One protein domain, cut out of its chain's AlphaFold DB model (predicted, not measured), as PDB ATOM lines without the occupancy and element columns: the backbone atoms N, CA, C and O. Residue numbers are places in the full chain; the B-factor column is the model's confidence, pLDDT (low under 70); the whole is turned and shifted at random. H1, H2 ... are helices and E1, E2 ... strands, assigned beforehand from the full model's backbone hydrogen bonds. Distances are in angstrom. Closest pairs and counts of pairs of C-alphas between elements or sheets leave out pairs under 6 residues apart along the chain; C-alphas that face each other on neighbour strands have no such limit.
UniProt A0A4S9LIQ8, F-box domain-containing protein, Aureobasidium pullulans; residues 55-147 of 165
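This is residues 55 to 147 of the 165 residues of the protein "F-box domain-containing protein" of Aureobasidium pullulans (UniProt A0A4S9LIQ8). A small sheet of three parallel strands has helix H1 over one face, along its edge strand E1, and helix H5 packed side by side with H1; the sheet's other face is bare. From the start of H5 the helix H4 turns off at a wide corner, and beyond it residues 95 to 106, with the short H3 among them, stick out and lengthen the model. The printed part has 93 residues, with five named helices and three named strands in the chain order E1 H1 H2 E2 H3 H4 H5 E3; the class is mixed, helices and strands, and the sheet's order is E1 E2 E3. It is only just loose, close to compact, with a radius of gyration of the C-alphas of 14.9 A, and elongated, spanning 45 by 27 by 21 A.

Find C-alpha 56 at (125.737, 214.822, 166.203), where E1 begins; it runs to residue 60, 13.7 A. H1 follows with residues 63 to 74, 16.1 A, then H2 with residues 78 to 81, and E2 with residues 84 to 88, 13.1 A. Look next for H3, residues 96 to 99, and for H4, residues 106 to 119, 19.4 A, which begins at C-alpha 106 (153.689, 210.392, 163.007). H5, residues 122 to 137, is 23.6 A long, and E3, residues 142 to 146, ends at C-alpha 146 (135.494, 217.817, 172.565).

Between E1 and E2, parallel at 21 degrees, N 59 and O 86 are 2.8 A apart, within hydrogen-bond range. Between E2 and E3, parallel at 25 degrees, N 85 and O 142 are 2.8 A apart. H1 is on the sheet at a height over the sheet of 9.5 A and lies over E1; it runs along the strands, at 7 degrees to E1 on the local plane. E1, H1, H2 and E2 form a strand-helix-strand unit, two parallel neighbour strands with helices between, and its crossover is right-handed; E2, H3, H4, H5 and E3 form another. H1 and H5 touch at a shallow tilt of 17 degrees, the same way, with the C-alphas of Ile 70 and Val 130 closest at 5.3 A. H2 touches H5 at residues 133 to 137 alone, closest at the C-alphas of Ser 80 and His 137, 5.0 A, and touches H1 only at the corner. H4 and H5 are close but not clearly touching, with the C-alphas of Tyr 117 and Phe 123 closest at 5.7 A; their steep tilt of 68 degrees is only just short of about perpendicular. H3 and H4 are apart. Every O i to N i+4 pair is within hydrogen-bond range in H1 and H4, and 11 of 12 are in H5; H2 and H3 are too short for such a pair.

The two C-alphas farthest apart are those of Arg 103 and Gln 139, 46.6 A. The printed part has no cut, and no link is long. Residues 95 to 106 stand free; the body without them spans 38 by 23 by 17 A. The mean pLDDT of the printed part is 79.8, and it is under 70 at residues 89 to 114 and at residue 147.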
ATOM      1  N   THR A  55     123.119 213.464 163.124       93.44
ATOM      2  CA  THR A  55     122.604 214.490 164.046       93.44
ATOM      3  C   THR A  55     123.697 215.149 164.870       93.44
ATOM      4  O   THR A  55     123.767 216.383 164.917       93.44
ATOM      5  N   GLU A  56     124.606 214.348 165.415       91.88
ATOM      6  CA  GLU A  56     125.737 214.822 166.203       91.88
ATOM      7  C   GLU A  56     127.042 214.300 165.605       91.88
ATOM      8  O   GLU A  56     127.230 213.098 165.379       91.88
ATOM      9  N   ARG A  57     127.948 215.223 165.274       90.12
ATOM     10  CA  ARG A  57     129.182 214.916 164.547       90.12
ATOM     11  C   ARG A  57     130.383 215.505 165.255       90.12
ATOM     12  O   ARG A  57     130.534 216.718 165.296       90.12
ATOM     13  N   ALA A  58     131.280 214.651 165.732       88.69
ATOM     14  CA  ALA A  58     132.584 215.058 166.241       88.69
ATOM     15  C   ALA A  58     133.659 214.870 165.163       88.69
ATOM     16  O   ALA A  58     133.714 213.835 164.496       88.69
ATOM     17  N   HIS A  59     134.505 215.881 164.984       88.25
ATOM     18  CA  HIS A  59     135.553 215.905 163.975       88.25
ATOM     19  C   HIS A  59     136.855 216.446 164.568       88.25
ATOM     20  O   HIS A  59     136.903 217.513 165.176       88.25
ATOM     21  N   VAL A  60     137.956 215.735 164.332       84.94
ATOM     22  CA  VAL A  60     139.302 216.233 164.642       84.94
ATOM     23  C   VAL A  60     139.663 217.342 163.660       84.94
ATOM     24  O   VAL A  60     139.360 217.229 162.466       84.94
ATOM     25  N   VAL A  61     140.360 218.379 164.129       85.00
ATOM     26  CA  VAL A  61     140.933 219.411 163.255       85.00
ATOM     27  C   VAL A  61     142.008 218.768 162.371       85.00
ATOM     28  O   VAL A  61     143.160 218.625 162.749       85.00
ATOM     29  N   SER A  62     141.629 218.296 161.188       83.94
ATOM     30  CA  SER A  62     142.540 217.756 160.175       83.94
ATOM     31  C   SER A  62     141.880 217.858 158.800       83.94
ATOM     32  O   SER A  62     140.650 217.786 158.730       83.94
ATOM     33  N   PRO A  63     142.648 217.977 157.701       85.56
ATOM     34  CA  PRO A  63     142.069 218.068 156.362       85.56
ATOM     35  C   PRO A  63     141.112 216.914 156.042       85.56
ATOM     36  O   PRO A  63     140.018 217.147 155.549       85.56
ATOM     37  N   TYR A  64     141.494 215.679 156.386       85.50
ATOM     38  CA  TYR A  64     140.679 214.485 156.150       85.50
ATOM     39  C   TYR A  64     139.333 214.545 156.885       85.50
ATOM     40  O   TYR A  64     138.276 214.417 156.277       85.50
ATOM     41  N   SER A  65     139.376 214.788 158.196       87.31
ATOM     42  CA  SER A  65     138.181 214.793 159.041       87.31
ATOM     43  C   SER A  65     137.237 215.945 158.691       87.31
ATOM     44  O   SER A  65     136.029 215.742 158.621       87.31
ATOM     45  N   ILE A  66     137.767 217.146 158.439       92.25
ATOM     46  CA  ILE A  66     136.936 218.309 158.103       92.25
ATOM     47  C   ILE A  66     136.373 218.204 156.679       92.25
ATOM     48  O   ILE A  66     135.233 218.603 156.464       92.25
ATOM     49  N   ASN A  67     137.099 217.614 155.723       93.81
ATOM     50  CA  ASN A  67     136.536 217.344 154.396       93.81
ATOM     51  C   ASN A  67     135.367 216.354 154.468       93.81
ATOM     52  O   ASN A  67     134.340 216.615 153.858       93.81
ATOM     53  N   ALA A  68     135.450 215.308 155.297       94.31
ATOM     54  CA  ALA A  68     134.312 214.412 155.510       94.31
ATOM     55  C   ALA A  68     133.079 215.150 156.076       94.31
ATOM     56  O   ALA A  68     131.948 214.825 155.727       94.31
ATOM     57  N   LEU A  69     133.276 216.163 156.932       96.12
ATOM     58  CA  LEU A  69     132.177 217.014 157.405       96.12
ATOM     59  C   LEU A  69     131.599 217.893 156.283       96.12
ATOM     60  O   LEU A  69     130.384 218.080 156.214       96.12
ATOM     61  N   ILE A  70     132.446 218.419 155.393       97.62
ATOM     62  CA  ILE A  70     131.992 219.142 154.198       97.62
ATOM     63  C   ILE A  70     131.132 218.218 153.332       97.62
ATOM     64  O   ILE A  70     130.011 218.597 153.014       97.62
ATOM     65  N   ASP A  71     131.597 217.002 153.041       97.31
ATOM     66  CA  ASP A  71     130.870 216.040 152.203       97.31
ATOM     67  C   ASP A  71     129.496 215.689 152.798       97.31
ATOM     68  O   ASP A  71     128.494 215.631 152.086       97.31
ATOM     69  N   ILE A  72     129.420 215.504 154.124       96.19
ATOM     70  CA  ILE A  72     128.150 215.257 154.827       96.19
ATOM     71  C   ILE A  72     127.218 216.467 154.708       96.19
ATOM     72  O   ILE A  72     126.037 216.299 154.416       96.19
ATOM     73  N   THR A  73     127.728 217.677 154.951       96.31
ATOM     74  CA  THR A  73     126.903 218.897 154.958       96.31
ATOM     75  C   THR A  73     126.485 219.355 153.565       96.31
ATOM     76  O   THR A  73     125.430 219.964 153.435       96.31
ATOM     77  N   GLU A  74     127.264 219.042 152.530       96.62
ATOM     78  CA  GLU A  74     126.934 219.304 151.122       96.62
ATOM     79  C   GLU A  74     125.912 218.299 150.567       96.62
ATOM     80  O   GLU A  74     125.258 218.553 149.555       96.62
ATOM     81  N   HIS A  75     125.743 217.149 151.228       95.75
ATOM     82  CA  HIS A  75     124.827 216.121 150.764       95.75
ATOM     83  C   HIS A  75     123.360 216.595 150.857       95.75
ATOM     84  O   HIS A  75     122.884 216.886 151.956       95.75
ATOM     85  N   PRO A  76     122.569 216.537 149.765       93.25
ATOM     86  CA  PRO A  76     121.230 217.147 149.696       93.25
ATOM     87  C   PRO A  76     120.227 216.579 150.711       93.25
ATOM     88  O   PRO A  76     119.331 217.278 151.170       93.25
ATOM     89  N   ILE A  77     120.379 215.299 151.063       93.38
ATOM     90  CA  ILE A  77     119.561 214.625 152.081       93.38
ATOM     91  C   ILE A  77     120.210 214.733 153.471       93.38
ATOM     92  O   ILE A  77     119.623 215.298 154.391       93.38
ATOM     93  N   PHE A  78     121.426 214.200 153.639       94.19
ATOM     94  CA  PHE A  78     122.071 214.064 154.949       94.19
ATOM     95  C   PHE A  78     122.558 215.369 155.580       94.19
ATOM     96  O   PHE A  78     122.587 215.446 156.808       94.19
ATOM     97  N   GLY A  79     122.838 216.412 154.796       94.50
ATOM     98  CA  GLY A  79     123.230 217.713 155.337       94.50
ATOM     99  C   GLY A  79     122.167 218.309 156.263       94.50
ATOM    100  O   GLY A  79     122.499 218.910 157.282       94.50
ATOM    101  N   SER A  80     120.886 218.042 155.986       94.44
ATOM    102  CA  SER A  80     119.756 218.501 156.809       94.44
ATOM    103  C   SER A  80     119.681 217.869 158.204       94.44
ATOM    104  O   SER A  80     119.031 218.426 159.098       94.44
ATOM    105  N   TYR A  81     120.353 216.733 158.407       95.38
ATOM    106  CA  TYR A  81     120.360 216.030 159.683       95.38
ATOM    107  C   TYR A  81     121.390 216.595 160.652       95.38
ATOM    108  O   TYR A  81     121.206 216.402 161.844       95.38
ATOM    109  N   VAL A  82     122.410 217.326 160.192       94.88
ATOM    110  CA  VAL A  82     123.463 217.872 161.061       94.88
ATOM    111  C   VAL A  82     122.904 218.964 161.970       94.88
ATOM    112  O   VAL A  82     122.511 220.029 161.496       94.88
ATOM    113  N   LYS A  83     122.872 218.705 163.285       94.62
ATOM    114  CA  LYS A  83     122.402 219.659 164.312       94.62
ATOM    115  C   LYS A  83     123.496 220.075 165.284       94.62
ATOM    116  O   LYS A  83     123.443 221.188 165.804       94.62
ATOM    117  N   SER A  84     124.497 219.225 165.492       94.62
ATOM    118  CA  SER A  84     125.626 219.498 166.379       94.62
ATOM    119  C   SER A  84     126.950 219.136 165.715       94.62
ATOM    120  O   SER A  84     127.109 218.037 165.175       94.62
ATOM    121  N   VAL A  85     127.904 220.067 165.761       93.75
ATOM    122  CA  VAL A  85     129.274 219.885 165.279       93.75
ATOM    123  C   VAL A  85     130.251 220.094 166.430       93.75
ATOM    124  O   VAL A  85     130.427 221.193 166.956       93.75
ATOM    125  N   GLY A  86     130.923 219.009 166.780       91.81
ATOM    126  CA  GLY A  86     132.015 218.955 167.726       91.81
ATOM    127  C   GLY A  86     133.372 219.043 167.057       91.81
ATOM    128  O   GLY A  86     133.637 218.307 166.107       91.81
ATOM    129  N   ILE A  87     134.257 219.885 167.581       88.94
ATOM    130  CA  ILE A  87     135.642 219.984 167.120       88.94
ATOM    131  C   ILE A  87     136.587 219.467 168.202       88.94
ATOM    132  O   ILE A  87     136.593 219.975 169.322       88.94
ATOM    133  N   CYS A  88     137.414 218.479 167.857       81.06
ATOM    134  CA  CYS A  88     138.432 217.950 168.760       81.06
ATOM    135  C   CYS A  88     139.765 218.677 168.557       81.06
ATOM    136  O   CYS A  88     140.300 218.705 167.443       81.06
ATOM    137  N   SER A  89     140.304 219.246 169.641       67.19
ATOM    138  CA  SER A  89     141.545 220.039 169.649       67.19
ATOM    139  C   SER A  89     142.806 219.201 169.398       67.19
ATOM    140  O   SER A  89     143.802 219.723 168.894       67.19
ATOM    141  N   ALA A  90     142.753 217.901 169.689       59.53
ATOM    142  CA  ALA A  90     143.794 216.924 169.400       59.53
ATOM    143  C   ALA A  90     143.177 215.528 169.228       59.53
ATOM    144  O   ALA A  90     142.118 215.251 169.794       59.53
ATOM    145  N   ARG A  91     143.857 214.638 168.489       55.25
ATOM    146  CA  ARG A  91     143.665 213.200 168.708       55.25
ATOM    147  C   ARG A  91     144.221 212.904 170.093       55.25
ATOM    148  O   ARG A  91     145.399 213.187 170.330       55.25
ATOM    149  N   ALA A  92     143.412 212.391 171.008       48.50
ATOM    150  CA  ALA A  92     143.973 211.811 172.215       48.50
ATOM    151  C   ALA A  92     144.789 210.624 171.741       48.50
ATOM    152  O   ALA A  92     144.322 209.833 170.923       48.50
ATOM    153  N   GLY A  93     146.058 210.616 172.143       45.09
ATOM    154  CA  GLY A  93     147.053 209.705 171.612       45.09
ATOM    155  C   GLY A  93     146.485 208.300 171.510       45.09
ATOM    156  O   GLY A  93     145.943 207.781 172.484       45.09
ATOM    157  N   LEU A  94     146.616 207.707 170.320       45.88
ATOM    158  CA  LEU A  94     146.542 206.264 170.173       45.88
ATOM    159  C   LEU A  94     147.362 205.681 171.319       45.88
ATOM    160  O   LEU A  94     148.534 206.039 171.482       45.88
ATOM    161  N   GLU A  95     146.720 204.861 172.142       43.47
ATOM    162  CA  GLU A  95     147.392 204.131 173.199       43.47
ATOM    163  C   GLU A  95     148.671 203.527 172.602       43.47
ATOM    164  O   GLU A  95     148.650 202.952 171.506       43.47
ATOM    165  N   LYS A  96     149.812 203.776 173.258       43.88
ATOM    166  CA  LYS A  96     151.159 203.556 172.699       43.88
ATOM    167  C   LYS A  96     151.364 202.143 172.129       43.88
ATOM    168  O   LYS A  96     152.243 201.960 171.287       43.88
ATOM    169  N   ASP A  97     150.549 201.174 172.540       47.66
ATOM    170  CA  ASP A  97     150.618 199.786 172.094       47.66
ATOM    171  C   ASP A  97     150.190 199.554 170.635       47.66
ATOM    172  O   ASP A  97     150.790 198.709 169.968       47.66
ATOM    173  N   TYR A  98     149.286 200.357 170.057       45.19
ATOM    174  CA  TYR A  98     148.926 200.229 168.629       45.19
ATOM    175  C   TYR A  98     149.982 200.810 167.670       45.19
ATOM    176  O   TYR A  98     149.989 200.507 166.475       45.19
ATOM    177  N   LEU A  99     150.910 201.629 168.176       48.38
ATOM    178  CA  LEU A  99     151.973 202.264 167.386       48.38
ATOM    179  C   LEU A  99     153.262 201.430 167.308       48.38
ATOM    180  O   LEU A  99     154.181 201.796 166.570       48.38
ATOM    181  N   LYS A 100     153.339 200.283 167.997       44.25
ATOM    182  CA  LYS A 100     154.556 199.455 168.057       44.25
ATOM    183  C   LYS A 100     154.983 198.875 166.693       44.25
ATOM    184  O   LYS A 100     156.159 198.568 166.513       44.25
ATOM    185  N   TYR A 101     154.068 198.792 165.722       46.06
ATOM    186  CA  TYR A 101     154.320 198.230 164.383       46.06
ATOM    187  C   TYR A 101     154.697 199.249 163.296       46.06
ATOM    188  O   TYR A 101     155.114 198.851 162.211       46.06
ATOM    189  N   TYR A 102     154.631 200.554 163.573       43.69
ATOM    190  CA  TYR A 102     155.002 201.587 162.603       43.69
ATOM    191  C   TYR A 102     155.903 202.628 163.268       43.69
ATOM    192  O   TYR A 102     155.426 203.651 163.755       43.69
ATOM    193  N   ARG A 103     157.221 202.377 163.267       42.28
ATOM    194  CA  ARG A 103     158.252 203.375 163.604       42.28
ATOM    195  C   ARG A 103     158.245 204.504 162.570       42.28
ATOM    196  O   ARG A 103     159.056 204.520 161.653       42.28
ATOM    197  N   VAL A 104     157.332 205.448 162.721       43.56
ATOM    198  CA  VAL A 104     157.449 206.792 162.158       43.56
ATOM    199  C   VAL A 104     156.965 207.739 163.240       43.56
ATOM    200  O   VAL A 104     155.953 207.467 163.884       43.56
ATOM    201  N   ASP A 105     157.688 208.837 163.428       49.84
ATOM    202  CA  ASP A 105     157.329 209.998 164.247       49.84
ATOM    203  C   ASP A 105     156.073 210.709 163.681       49.84
ATOM    204  O   ASP A 105     156.088 211.862 163.248       49.84
ATOM    205  N   ARG A 106     154.968 209.957 163.577       52.94
ATOM    206  CA  ARG A 106     153.689 210.392 163.007       52.94
ATOM    207  C   ARG A 106     153.038 211.455 163.872       52.94
ATOM    208  O   ARG A 106     152.412 212.347 163.326       52.94
ATOM    209  N   ASP A 107     153.237 211.404 165.187       55.09
ATOM    210  CA  ASP A 107     152.674 212.388 166.108       55.09
ATOM    211  C   ASP A 107     153.259 213.789 165.850       55.09
ATOM    212  O   ASP A 107     152.522 214.770 165.773       55.09
ATOM    213  N   THR A 108     154.567 213.891 165.593       53.16
ATOM    214  CA  THR A 108     155.193 215.168 165.216       53.16
ATOM    215  C   THR A 108     154.750 215.624 163.824       53.16
ATOM    216  O   THR A 108     154.429 216.799 163.644       53.16
ATOM    217  N   SER A 109     154.657 214.714 162.848       55.50
ATOM    218  CA  SER A 109     154.183 215.044 161.493       55.50
ATOM    219  C   SER A 109     152.721 215.509 161.477       55.50
ATOM    220  O   SER A 109     152.417 216.556 160.903       55.50
ATOM    221  N   ASP A 110     151.829 214.808 162.178       60.53
ATOM    222  CA  ASP A 110     150.410 215.147 162.293       60.53
ATOM    223  C   ASP A 110     150.224 216.480 163.025       60.53
ATOM    224  O   ASP A 110     149.441 217.321 162.576       60.53
ATOM    225  N   LYS A 111     150.997 216.736 164.092       62.94
ATOM    226  CA  LYS A 111     151.024 218.041 164.777       62.94
ATOM    227  C   LYS A 111     151.479 219.166 163.848       62.94
ATOM    228  O   LYS A 111     150.876 220.239 163.858       62.94
ATOM    229  N   VAL A 112     152.507 218.942 163.028       60.09
ATOM    230  CA  VAL A 112     153.002 219.932 162.052       60.09
ATOM    231  C   VAL A 112     151.964 220.194 160.954       60.09
ATOM    232  O   VAL A 112     151.691 221.358 160.645       60.09
ATOM    233  N   ILE A 113     151.335 219.149 160.409       62.38
ATOM    234  CA  ILE A 113     150.277 219.258 159.388       62.38
ATOM    235  C   ILE A 113     149.056 219.990 159.950       62.38
ATOM    236  O   ILE A 113     148.527 220.892 159.297       62.38
ATOM    237  N   LEU A 114     148.633 219.652 161.168       68.12
ATOM    238  CA  LEU A 114     147.531 220.302 161.872       68.12
ATOM    239  C   LEU A 114     147.817 221.791 162.101       68.12
ATOM    240  O   LEU A 114     147.015 222.652 161.728       68.12
ATOM    241  N   ASN A 115     149.000 222.105 162.628       73.06
ATOM    242  CA  ASN A 115     149.431 223.481 162.845       73.06
ATOM    243  C   ASN A 115     149.447 224.275 161.527       73.06
ATOM    244  O   ASN A 115     148.932 225.392 161.468       73.06
ATOM    245  N   GLY A 116     149.946 223.679 160.440       78.69
ATOM    246  CA  GLY A 116     149.893 224.269 159.102       78.69
ATOM    247  C   GLY A 116     148.461 224.479 158.594       78.69
ATOM    248  O   GLY A 116     148.140 225.547 158.072       78.69
ATOM    249  N   TYR A 117     147.570 223.504 158.776       82.56
ATOM    250  CA  TYR A 117     146.170 223.581 158.344       82.56
ATOM    251  C   TYR A 117     145.400 224.716 159.041       82.56
ATOM    252  O   TYR A 117     144.615 225.420 158.395       82.56
ATOM    253  N   VAL A 118     145.685 224.953 160.324       84.44
ATOM    254  CA  VAL A 118     145.114 226.067 161.095       84.44
ATOM    255  C   VAL A 118     145.780 227.395 160.725       84.44
ATOM    256  O   VAL A 118     145.084 228.324 160.313       84.44
ATOM    257  N   LYS A 119     147.116 227.490 160.786       85.25
ATOM    258  CA  LYS A 119     147.858 228.746 160.548       85.25
ATOM    259  C   LYS A 119     147.686 229.308 159.140       85.25
ATOM    260  O   LYS A 119     147.671 230.518 158.962       85.25
ATOM    261  N   THR A 120     147.520 228.449 158.135       88.81
ATOM    262  CA  THR A 120     147.274 228.881 156.743       88.81
ATOM    263  C   THR A 120     145.826 229.334 156.491       88.81
ATOM    264  O   THR A 120     145.445 229.642 155.351       88.81
ATOM    265  N   GLY A 121     144.975 229.315 157.522       90.38
ATOM    266  CA  GLY A 121     143.554 229.651 157.437       90.38
ATOM    267  C   GLY A 121     142.720 228.643 156.641       90.38
ATOM    268  O   GLY A 121     141.546 228.900 156.378       90.38
ATOM    269  N   ARG A 122     143.298 227.501 156.233       91.38
ATOM    270  CA  ARG A 122     142.573 226.455 155.493       91.38
ATOM    271  C   ARG A 122     141.444 225.878 156.340       91.38
ATOM    272  O   ARG A 122     140.335 225.770 155.831       91.38
ATOM    273  N   PHE A 123     141.698 225.615 157.624       91.19
ATOM    274  CA  PHE A 123     140.661 225.198 158.570       91.19
ATOM    275  C   PHE A 123     139.483 226.182 158.613       91.19
ATOM    276  O   PHE A 123     138.340 225.778 158.430       91.19
ATOM    277  N   GLY A 124     139.759 227.482 158.767       94.19
ATOM    278  CA  GLY A 124     138.717 228.512 158.798       94.19
ATOM    279  C   GLY A 124     137.899 228.572 157.505       94.19
ATOM    280  O   GLY A 124     136.675 228.647 157.561       94.19
ATOM    281  N   ARG A 125     138.548 228.465 156.334       97.06
ATOM    282  CA  ARG A 125     137.846 228.400 155.036       97.06
ATOM    283  C   ARG A 125     136.964 227.158 154.916       97.06
ATOM    284  O   ARG A 125     135.834 227.267 154.449       97.06
ATOM    285  N   SER A 126     137.457 226.002 155.357       96.25
ATOM    286  CA  SER A 126     136.684 224.759 155.375       96.25
ATOM    287  C   SER A 126     135.475 224.856 156.306       96.25
ATOM    288  O   SER A 126     134.367 224.545 155.885       96.25
ATOM    289  N   MET A 127     135.650 225.360 157.532       96.06
ATOM    290  CA  MET A 127     134.542 225.535 158.478       96.06
ATOM    291  C   MET A 127     133.521 226.566 158.002       96.06
ATOM    292  O   MET A 127     132.326 226.359 158.183       96.06
ATOM    293  N   LYS A 128     133.959 227.638 157.329       96.88
ATOM    294  CA  LYS A 128     133.034 228.567 156.676       96.88
ATOM    295  C   LYS A 128     132.131 227.826 155.683       96.88
ATOM    296  O   LYS A 128     130.920 227.977 155.758       96.88
ATOM    297  N   ARG A 129     132.705 226.971 154.824       97.25
ATOM    298  CA  ARG A 129     131.929 226.153 153.875       97.25
ATOM    299  C   ARG A 129     130.962 225.202 154.586       97.25
ATOM    300  O   ARG A 129     129.821 225.099 154.163       97.25
ATOM    301  N   VAL A 130     131.388 224.559 155.676       96.12
ATOM    302  CA  VAL A 130     130.508 223.718 156.512       96.12
ATOM    303  C   VAL A 130     129.293 224.514 156.997       96.12
ATOM    304  O   VAL A 130     128.164 224.054 156.855       96.12
ATOM    305  N   PHE A 131     129.495 225.717 157.536       95.88
ATOM    306  CA  PHE A 131     128.386 226.540 158.022       95.88
ATOM    307  C   PHE A 131     127.518 227.106 156.896       95.88
ATOM    308  O   PHE A 131     126.301 227.154 157.056       95.88
ATOM    309  N   ASP A 132     128.110 227.477 155.759       95.75
ATOM    310  CA  ASP A 132     127.365 227.887 154.565       95.75
ATOM    311  C   ASP A 132     126.455 226.740 154.082       95.75
ATOM    312  O   ASP A 132     125.274 226.967 153.829       95.75
ATOM    313  N   ASN A 133     126.958 225.499 154.055       95.69
ATOM    314  CA  ASN A 133     126.174 224.309 153.717       95.69
ATOM    315  C   ASN A 133     125.041 224.059 154.724       95.69
ATOM    316  O   ASN A 133     123.889 223.880 154.334       95.69
ATOM    317  N   ILE A 134     125.335 224.085 156.029       94.12
ATOM    318  CA  ILE A 134     124.314 223.872 157.068       94.12
ATOM    319  C   ILE A 134     123.224 224.940 156.975       94.12
ATOM    320  O   ILE A 134     122.043 224.609 157.068       94.12
ATOM    321  N   ARG A 135     123.599 226.199 156.717       93.31
ATOM    322  CA  ARG A 135     122.665 227.319 156.553       93.31
ATOM    323  C   ARG A 135     121.638 227.087 155.440       93.31
ATOM    324  O   ARG A 135     120.528 227.603 155.540       93.31
ATOM    325  N   MET A 136     121.974 226.306 154.410       91.88
ATOM    326  CA  MET A 136     121.035 225.954 153.334       91.88
ATOM    327  C   MET A 136     119.891 225.051 153.813       91.88
ATOM    328  O   MET A 136     118.823 225.049 153.203       91.88
ATOM    329  N   HIS A 137     120.096 224.292 154.893       87.06
ATOM    330  CA  HIS A 137     119.154 223.270 155.364       87.06
ATOM    331  C   HIS A 137     118.632 223.508 156.787       87.06
ATOM    332  O   HIS A 137     117.627 222.919 157.182       87.06
ATOM    333  N   SER A 138     119.324 224.306 157.597       80.94
ATOM    334  CA  SER A 138     119.011 224.579 159.002       80.94
ATOM    335  C   SER A 138     119.386 226.017 159.356       80.94
ATOM    336  O   SER A 138     120.379 226.548 158.875       80.94
ATOM    337  N   GLN A 139     118.603 226.660 160.224       79.62
ATOM    338  CA  GLN A 139     118.866 228.041 160.654       79.62
ATOM    339  C   GLN A 139     119.854 228.131 161.829       79.62
ATOM    340  O   GLN A 139     120.297 229.221 162.179       79.62
ATOM    341  N   SER A 140     120.203 226.998 162.442       88.38
ATOM    342  CA  SER A 140     121.095 226.927 163.597       88.38
ATOM    343  C   SER A 140     121.887 225.619 163.619       88.38
ATOM    344  O   SER A 140     121.482 224.614 163.032       88.38
ATOM    345  N   VAL A 141     123.028 225.655 164.309       93.94
ATOM    346  CA  VAL A 141     123.867 224.494 164.622       93.94
ATOM    347  C   VAL A 141     124.522 224.706 165.981       93.94
ATOM    348  O   VAL A 141     124.995 225.804 166.282       93.94
ATOM    349  N   THR A 142     124.563 223.658 166.794       94.75
ATOM    350  CA  THR A 142     125.310 223.655 168.051       94.75
ATOM    351  C   THR A 142     126.785 223.410 167.755       94.75
ATOM    352  O   THR A 142     127.132 222.452 167.071       94.75
ATOM    353  N   ILE A 143     127.665 224.266 168.272       92.50
ATOM    354  CA  ILE A 143     129.116 224.115 168.130       92.50
ATOM    355  C   ILE A 143     129.697 223.796 169.499       92.50
ATOM    356  O   ILE A 143     129.410 224.487 170.474       92.50
ATOM    357  N   SER A 144     130.519 222.758 169.571       90.06
ATOM    358  CA  SER A 144     131.140 222.316 170.822       90.06
ATOM    359  C   SER A 144     132.595 221.907 170.612       90.06
ATOM    360  O   SER A 144     133.029 221.608 169.498       90.06
ATOM    361  N   VAL A 145     133.372 221.936 171.693       86.19
ATOM    362  CA  VAL A 145     134.764 221.477 171.714       86.19
ATOM    363  C   VAL A 145     134.812 220.177 172.505       86.19
ATOM    364  O   VAL A 145     134.345 220.146 173.640       86.19
ATOM    365  N   TYR A 146     135.379 219.125 171.916       74.44
ATOM    366  CA  TYR A 146     135.494 217.817 172.565       74.44
ATOM    367  C   TYR A 146     136.950 217.454 172.818       74.44
ATOM    368  O   TYR A 146     137.843 217.758 172.023       74.44
ATOM    369  N   ASN A 147     137.169 216.750 173.922       67.88
ATOM    370  CA  ASN A 147     138.389 215.987 174.114       67.88
ATOM    371  C   ASN A 147     138.143 214.596 173.545       67.88
ATOM    372  O   ASN A 147     137.189 213.926 173.938       67.88
TER     373      ASN A 147